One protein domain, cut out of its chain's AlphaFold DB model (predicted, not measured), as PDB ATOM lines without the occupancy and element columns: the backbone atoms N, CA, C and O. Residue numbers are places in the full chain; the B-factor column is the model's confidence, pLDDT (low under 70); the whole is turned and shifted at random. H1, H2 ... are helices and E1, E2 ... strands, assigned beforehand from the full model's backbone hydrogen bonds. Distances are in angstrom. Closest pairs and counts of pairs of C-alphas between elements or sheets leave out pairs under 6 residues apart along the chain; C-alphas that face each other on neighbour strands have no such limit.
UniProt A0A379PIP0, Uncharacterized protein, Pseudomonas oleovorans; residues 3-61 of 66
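AT A GLANCE: This is residues 3 to 61 of the 66 residues of an uncharacterized protein of Pseudomonas oleovorans (UniProt A0A379PIP0). A small sheet of three strands has one long helix, H1, packed slantwise over one of its faces, and the last part of that helix, residues 52 to 61, sticks out past the sheet as a free arm. The long link of residues 19 to 30 joins the two edge strands, E2 and E3, and loops out on the side of the sheet away from H1. The printed part has 59 residues, with three named strands and one named helix in the order E1, E2, E3, H1; the sheet runs E2, E1, E3, antiparallel throughout, and the class is mixed, helices and strands. The whole is compact, with a radius of gyration of the C-alphas of 11.2 A and spans of 31 by 24 by 16 A.

IN THESE COORDINATES: Find C-alpha 4 at (171.453, 157.124, 206.493); here E1 begins, and it runs through residues 4 to 10 over 19.1 A. Next look at residues 16 to 18, the short strand E2. E3 covers residues 31 to 37, 17.8 A long. H1 covers residues 40 to 61: go from C-alpha 40 at (170.058, 149.752, 213.307) to C-alpha 61 at (192.669, 135.063, 197.838), 31.1 A away.

HOW THE PARTS SIT: Begin with E1, the inner strand. It and E3 are antiparallel at 153 degrees, and you will find N 6 and O 35 at 2.8 A and N 33 and O 8 at 2.8 A, both within hydrogen-bond range. E1 and E2 form a hairpin, antiparallel at 161 degrees, with N 9 and O 17 at 2.9 A. E2 and E3 are apart. H1 is on the sheet at a height over the sheet of 8.9 A, and with it makes two layers, a helix on one face of a sheet. It lies over E1 and E3, with 4 of its C-alphas falling on each; 2 fall on E2, only just too few to lie over it. On the local plane H1 and E1 stand at 57 degrees, only just slantwise to the strands. The closest C-alphas of E3 and H1 are those of Ala 37 and Ala 43, 5.1 A apart; those of E1 and H1 are Ala 8 and Gly 47, 5.4 A apart. In H1 every O i to N i+4 pair is within hydrogen-bond range.

THE WHOLE: The C-alphas of Asp 39 and Ala 61, the two farthest apart, are 32.8 A from each other. Without residues 52 to 61, which stand free, the body spans 26 by 19 by 13 A. The link from E2 to E3 is long, with 12 residues; those from E1 to E2 and from E3 to H1 are tight. The printed part has no cut, its mean pLDDT is 91.6, and no printed residue is under 70.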
ATOM      1  N   THR A   3     167.491 156.559 203.818       89.38
ATOM      2  CA  THR A   3     168.635 155.780 204.292       89.38
ATOM      3  C   THR A   3     169.719 156.730 204.784       89.38
ATOM      4  O   THR A   3     170.028 157.730 204.138       89.38
ATOM      5  N   THR A   4     170.291 156.420 205.943       89.94
ATOM      6  CA  THR A   4     171.453 157.124 206.493       89.94
ATOM      7  C   THR A   4     172.659 156.199 206.407       89.94
ATOM      8  O   THR A   4     172.512 154.985 206.281       89.94
ATOM      9  N   LEU A   5     173.867 156.751 206.407       94.12
ATOM     10  CA  LEU A   5     175.082 155.949 206.405       94.12
ATOM     11  C   LEU A   5     175.408 155.527 207.840       94.12
ATOM     12  O   LEU A   5     175.799 156.360 208.650       94.12
ATOM     13  N   TRP A   6     175.237 154.242 208.137       94.69
ATOM     14  CA  TRP A   6     175.460 153.658 209.457       94.69
ATOM     15  C   TRP A   6     176.828 152.997 209.560       94.69
ATOM     16  O   TRP A   6     177.347 152.444 208.587       94.69
ATOM     17  N   THR A   7     177.368 153.003 210.772       95.00
ATOM     18  CA  THR A   7     178.555 152.242 211.162       95.00
ATOM     19  C   THR A   7     178.105 150.910 211.760       95.00
ATOM     20  O   THR A   7     177.239 150.886 212.631       95.00
ATOM     21  N   ALA A   8     178.670 149.802 211.290       95.31
ATOM     22  CA  ALA A   8     178.515 148.475 211.872       95.31
ATOM     23  C   ALA A   8     179.909 147.919 212.181       95.31
ATOM     24  O   ALA A   8     180.670 147.600 211.266       95.31
ATOM     25  N   ALA A   9     180.247 147.826 213.462       94.94
ATOM     26  CA  ALA A   9     181.542 147.363 213.934       94.94
ATOM     27  C   ALA A   9     181.442 145.908 214.397       94.94
ATOM     28  O   ALA A   9     180.550 145.551 215.169       94.94
ATOM     29  N   ARG A  10     182.366 145.066 213.926       95.06
ATOM     30  CA  ARG A  10     182.567 143.716 214.448       95.06
ATOM     31  C   ARG A  10     183.774 143.697 215.371       95.06
ATOM     32  O   ARG A  10     184.894 143.942 214.918       95.06
ATOM     33  N   PHE A  11     183.536 143.344 216.623       93.25
ATOM     34  CA  PHE A  11     184.574 143.205 217.631       93.25
ATOM     35  C   PHE A  11     185.349 141.889 217.452       93.25
ATOM     36  O   PHE A  11     184.804 140.919 216.904       93.25
ATOM     37  N   PRO A  12     186.612 141.822 217.918       91.50
ATOM     38  CA  PRO A  12     187.417 140.599 217.882       91.50
ATOM     39  C   PRO A  12     186.794 139.413 218.629       91.50
ATOM     40  O   PRO A  12     187.006 138.268 218.239       91.50
ATOM     41  N   ASP A  13     185.988 139.676 219.661       92.88
ATOM     42  CA  ASP A  13     185.233 138.662 220.411       92.88
ATOM     43  C   ASP A  13     184.052 138.062 219.614       92.88
ATOM     44  O   ASP A  13     183.434 137.083 220.027       92.88
ATOM     45  N   GLY A  14     183.745 138.628 218.442       90.94
ATOM     46  CA  GLY A  14     182.661 138.208 217.563       90.94
ATOM     47  C   GLY A  14     181.341 138.950 217.777       90.94
ATOM     48  O   GLY A  14     180.411 138.725 216.989       90.94
ATOM     49  N   SER A  15     181.261 139.836 218.770       94.31
ATOM     50  CA  SER A  15     180.114 140.710 219.001       94.31
ATOM     51  C   SER A  15     180.020 141.816 217.942       94.31
ATOM     52  O   SER A  15     180.927 142.036 217.129       94.31
ATOM     53  N   TRP A  16     178.858 142.466 217.889       94.50
ATOM     54  CA  TRP A  16     178.561 143.515 216.921       94.50
ATOM     55  C   TRP A  16     177.988 144.739 217.618       94.50
ATOM     56  O   TRP A  16     177.100 144.604 218.457       94.50
ATOM     57  N   SER A  17     178.428 145.914 217.179       93.00
ATOM     58  CA  SER A  17     177.814 147.200 217.508       93.00
ATOM     59  C   SER A  17     177.355 147.904 216.235       93.00
ATOM     60  O   SER A  17     177.937 147.720 215.159       93.00
ATOM     61  N   THR A  18     176.295 148.699 216.351       92.75
ATOM     62  CA  THR A  18     175.797 149.571 215.287       92.75
ATOM     63  C   THR A  18     175.619 150.995 215.794       92.75
ATOM     64  O   THR A  18     175.206 151.223 216.927       92.75
ATOM     65  N   GLY A  19     175.929 151.963 214.935       86.62
ATOM     66  CA  GLY A  19     175.998 153.375 215.304       86.62
ATOM     67  C   GLY A  19     177.405 153.811 215.719       86.62
ATOM     68  O   GLY A  19     178.383 153.082 215.530       86.62
ATOM     69  N   GLY A  20     177.503 155.029 216.250       82.94
ATOM     70  CA  GLY A  20     178.784 155.673 216.546       82.94
ATOM     71  C   GLY A  20     179.540 156.128 215.292       82.94
ATOM     72  O   GLY A  20     179.159 155.839 214.148       82.94
ATOM     73  N   ALA A  21     180.615 156.875 215.516       84.88
ATOM     74  CA  ALA A  21     181.496 157.320 214.448       84.88
ATOM     75  C   ALA A  21     182.378 156.143 213.973       84.88
ATOM     76  O   ALA A  21     182.732 155.278 214.772       84.88
ATOM     77  N   PRO A  22     182.720 156.037 212.678       85.50
ATOM     78  CA  PRO A  22     183.610 154.974 212.195       85.50
ATOM     79  C   PRO A  22     185.044 155.084 212.745       85.50
ATOM     80  O   PRO A  22     185.787 154.111 212.698       85.50
ATOM     81  N   ASP A  23     185.412 156.266 213.223       85.38
ATOM     82  CA  ASP A  23     186.690 156.677 213.803       85.38
ATOM     83  C   ASP A  23     186.687 156.667 215.342       85.38
ATOM     84  O   ASP A  23     187.614 157.177 215.969       85.38
ATOM     85  N   ASP A  24     185.660 156.076 215.953       85.12
ATOM     86  CA  ASP A  24     185.582 155.917 217.401       85.12
ATOM     87  C   ASP A  24     186.777 155.089 217.933       85.12
ATOM     88  O   ASP A  24     187.069 154.019 217.377       85.12
ATOM     89  N   PRO A  25     187.480 155.542 218.993       86.69
ATOM     90  CA  PRO A  25     188.558 154.782 219.625       86.69
ATOM     91  C   PRO A  25     188.152 153.360 220.027       86.69
ATOM     92  O   PRO A  25     188.969 152.445 219.914       86.69
ATOM     93  N   ASP A  26     186.891 153.147 220.413       82.88
ATOM     94  CA  ASP A  26     186.369 151.825 220.782       82.88
ATOM     95  C   ASP A  26     186.359 150.852 219.587       82.88
ATOM     96  O   ASP A  26     186.338 149.627 219.745       82.88
ATOM     97  N   TYR A  27     186.434 151.380 218.361       86.62
ATOM     98  CA  TYR A  27     186.469 150.609 217.124       86.62
ATOM     99  C   TYR A  27     187.872 150.424 216.530       86.62
ATOM    100  O   TYR A  27     187.989 149.776 215.490       86.62
ATOM    101  N   VAL A  28     188.944 150.883 217.190       88.06
ATOM    102  CA  VAL A  28     190.338 150.755 216.701       88.06
ATOM    103  C   VAL A  28     190.728 149.317 216.344       88.06
ATOM    104  O   VAL A  28     191.428 149.083 215.359       88.06
ATOM    105  N   HIS A  29     190.268 148.343 217.129       89.00
ATOM    106  CA  HIS A  29     190.528 146.919 216.891       89.00
ATOM    107  C   HIS A  29     189.355 146.199 216.218       89.00
ATOM    108  O   HIS A  29     189.398 144.984 216.011       89.00
ATOM    109  N   CYS A  30     188.296 146.931 215.880       92.00
ATOM    110  CA  CYS A  30     187.101 146.379 215.276       92.00
ATOM    111  C   CYS A  30     187.199 146.393 213.753       92.00
ATOM    112  O   CYS A  30     187.791 147.275 213.133       92.00
ATOM    113  N   THR A  31     186.543 145.427 213.117       93.81
ATOM    114  CA  THR A  31     186.298 145.524 211.679       93.81
ATOM    115  C   THR A  31     185.068 146.388 211.447       93.81
ATOM    116  O   THR A  31     183.950 145.970 211.750       93.81
ATOM    117  N   VAL A  32     185.272 147.588 210.910       94.50
ATOM    118  CA  VAL A  32     184.207 148.571 210.699       94.50
ATOM    119  C   VAL A  32     183.669 148.496 209.271       94.50
ATOM    120  O   VAL A  32     184.421 148.527 208.299       94.50
ATOM    121  N   TYR A  33     182.345 148.440 209.143       94.81
ATOM    122  CA  TYR A  33     181.625 148.501 207.875       94.81
ATOM    123  C   TYR A  33     180.709 149.718 207.859       94.81
ATOM    124  O   TYR A  33     179.941 149.933 208.794       94.81
ATOM    125  N   ARG A  34     180.749 150.496 206.775       94.75
ATOM    126  CA  ARG A  34     179.828 151.616 206.559       94.75
ATOM    127  C   ARG A  34     178.767 151.222 205.546       94.75
ATOM    128  O   ARG A  34     179.098 150.941 204.396       94.75
ATOM    129  N   VAL A  35     177.506 151.191 205.969       94.25
ATOM    130  CA  VAL A  35     176.389 150.697 205.152       94.25
ATOM    131  C   VAL A  35     175.216 151.682 205.143       94.25
ATOM    132  O   VAL A  35     174.863 152.216 206.194       94.25
ATOM    133  N   PRO A  36     174.594 151.950 203.983       94.69
ATOM    134  CA  PRO A  36     173.366 152.732 203.931       94.69
ATOM    135  C   PRO A  36     172.204 151.892 204.472       94.69
ATOM    136  O   PRO A  36     171.888 150.843 203.914       94.69
ATOM    137  N   ALA A  37     171.573 152.346 205.551       94.19
ATOM    138  CA  ALA A  37     170.482 151.641 206.218       94.19
ATOM    139  C   ALA A  37     169.437 152.621 206.756       94.19
ATOM    140  O   ALA A  37     169.734 153.789 207.028       94.19
ATOM    141  N   LYS A  38     168.196 152.154 206.889       93.06
ATOM    142  CA  LYS A  38     167.098 152.948 207.454       93.06
ATOM    143  C   LYS A  38     167.049 152.894 208.985       93.06
ATOM    144  O   LYS A  38     166.585 153.843 209.604       93.06
ATOM    145  N   ASP A  39     167.539 151.807 209.576       93.44
ATOM    146  CA  ASP A  39     167.529 151.531 211.012       93.44
ATOM    147  C   ASP A  39     168.744 150.673 211.419       93.44
ATOM    148  O   ASP A  39     169.513 150.193 210.574       93.44
ATOM    149  N   SER A  40     168.937 150.502 212.728       91.88
ATOM    150  CA  SER A  40     170.058 149.752 213.307       91.88
ATOM    151  C   SER A  40     170.046 148.267 212.937       91.88
ATOM    152  O   SER A  40     171.113 147.671 212.770       91.88
ATOM    153  N   ASP A  41     168.865 147.668 212.780       94.06
ATOM    154  CA  ASP A  41     168.715 146.251 212.436       94.06
ATOM    155  C   ASP A  41     169.122 145.990 210.984       94.06
ATOM    156  O   ASP A  41     169.852 145.038 210.679       94.06
ATOM    157  N   GLU A  42     168.711 146.871 210.073       94.69
ATOM    158  CA  GLU A  42     169.144 146.848 208.686       94.69
ATOM    159  C   GLU A  42     170.649 147.101 208.574       94.69
ATOM    160  O   GLU A  42     171.328 146.375 207.839       94.69
ATOM    161  N   ALA A  43     171.194 148.049 209.343       95.25
ATOM    162  CA  ALA A  43     172.630 148.304 209.395       95.25
ATOM    163  C   ALA A  43     173.408 147.059 209.844       95.25
ATOM    164  O   ALA A  43     174.378 146.662 209.195       95.25
ATOM    165  N   LEU A  44     172.947 146.378 210.899       95.44
ATOM    166  CA  LEU A  44     173.568 145.152 211.399       95.44
ATOM    167  C   LEU A  44     173.529 144.033 210.352       95.44
ATOM    168  O   LEU A  44     174.523 143.332 210.132       95.44
ATOM    169  N   ARG A  45     172.382 143.854 209.687       96.19
ATOM    170  CA  ARG A  45     172.202 142.838 208.642       96.19
ATOM    171  C   ARG A  45     173.134 143.086 207.457       96.19
ATOM    172  O   ARG A  45     173.773 142.144 206.980       96.19
ATOM    173  N   LEU A  46     173.216 144.330 206.986       96.06
ATOM    174  CA  LEU A  46     174.085 144.721 205.876       96.06
ATOM    175  C   LEU A  46     175.566 144.615 206.260       96.06
ATOM    176  O   LEU A  46     176.339 144.026 205.506       96.06
ATOM    177  N   GLY A  47     175.949 145.073 207.456       96.38
ATOM    178  CA  GLY A  47     177.312 144.937 207.976       96.38
ATOM    179  C   GLY A  47     177.765 143.475 208.047       96.38
ATOM    180  O   GLY A  47     178.828 143.118 207.538       96.38
ATOM    181  N   LYS A  48     176.916 142.580 208.571       96.38
ATOM    182  CA  LYS A  48     177.180 141.128 208.580       96.38
ATOM    183  C   LYS A  48     177.339 140.554 207.172       96.38
ATOM    184  O   LYS A  48     178.183 139.677 206.963       96.38
ATOM    185  N   ALA A  49     176.538 141.013 206.211       96.44
ATOM    186  CA  ALA A  49     176.643 140.571 204.824       96.44
ATOM    187  C   ALA A  49     177.978 140.999 204.195       96.44
ATOM    188  O   ALA A  49     178.653 140.163 203.590       96.44
ATOM    189  N   GLU A  50     178.393 142.253 204.388       95.81
ATOM    190  CA  GLU A  50     179.689 142.755 203.915       95.81
ATOM    191  C   GLU A  50     180.861 142.018 204.565       95.81
ATOM    192  O   GLU A  50     181.785 141.590 203.873       95.81
ATOM    193  N   HIS A  51     180.779 141.730 205.864       95.38
ATOM    194  CA  HIS A  51     181.792 140.928 206.539       95.38
ATOM    195  C   HIS A  51     181.934 139.523 205.955       95.38
ATOM    196  O   HIS A  51     183.041 139.083 205.651       95.38
ATOM    197  N   ARG A  52     180.819 138.818 205.729       93.94
ATOM    198  CA  ARG A  52     180.850 137.486 205.102       93.94
ATOM    199  C   ARG A  52     181.476 137.533 203.710       93.94
ATOM    200  O   ARG A  52     182.251 136.641 203.366       93.94
ATOM    201  N   LYS A  53     181.173 138.566 202.914       93.69
ATOM    202  CA  LYS A  53     181.799 138.768 201.598       93.69
ATOM    203  C   LYS A  53     183.303 139.002 201.731       93.69
ATOM    204  O   LYS A  53     184.063 138.375 200.997       93.69
ATOM    205  N   ALA A  54     183.725 139.850 202.668       91.19
ATOM    206  CA  ALA A  54     185.131 140.154 202.918       91.19
ATOM    207  C   ALA A  54     185.915 138.901 203.333       91.19
ATOM    208  O   ALA A  54     186.933 138.591 202.718       91.19
ATOM    209  N   VAL A  55     185.392 138.123 204.286       91.56
ATOM    210  CA  VAL A  55     185.997 136.856 204.727       91.56
ATOM    211  C   VAL A  55     186.077 135.858 203.575       91.56
ATOM    212  O   VAL A  55     187.130 135.272 203.339       91.56
ATOM    213  N   ARG A  56     185.003 135.697 202.789       91.56
ATOM    214  CA  ARG A  56     185.008 134.776 201.642       91.56
ATOM    215  C   ARG A  56     185.992 135.212 200.555       91.56
ATOM    216  O   ARG A  56     186.628 134.368 199.929       91.56
ATOM    217  N   LYS A  57     186.124 136.522 200.324       90.06
ATOM    218  CA  LYS A  57     187.108 137.088 199.393       90.06
ATOM    219  C   LYS A  57     188.531 136.834 199.890       90.06
ATOM    220  O   LYS A  57     189.359 136.410 199.090       90.06
ATOM    221  N   ALA A  58     188.789 137.038 201.180       87.25
ATOM    222  CA  ALA A  58     190.082 136.768 201.798       87.25
ATOM    223  C   ALA A  58     190.451 135.279 201.706       87.25
ATOM    224  O   ALA A  58     191.536 134.964 201.238       87.25
ATOM    225  N   ALA A  59     189.522 134.373 202.031       86.38
ATOM    226  CA  ALA A  59     189.725 132.926 201.915       86.38
ATOM    227  C   ALA A  59     190.009 132.481 200.470       86.38
ATOM    228  O   ALA A  59     190.880 131.652 200.220       86.38
ATOM    229  N   LYS A  60     189.309 133.067 199.487       80.81
ATOM    230  CA  LYS A  60     189.576 132.796 198.068       80.81
ATOM    231  C   LYS A  60     190.950 133.317 197.635       80.81
ATOM    232  O   LYS A  60     191.605 132.672 196.825       80.81
ATOM    233  N   ALA A  61     191.368 134.475 198.145       77.06
ATOM    234  CA  ALA A  61     192.669 135.063 197.838       77.06
ATOM    235  C   ALA A  61     193.830 134.299 198.494       77.06
ATOM    236  O   ALA A  61     194.908 134.241 197.914       77.06
TER     237      ALA A  61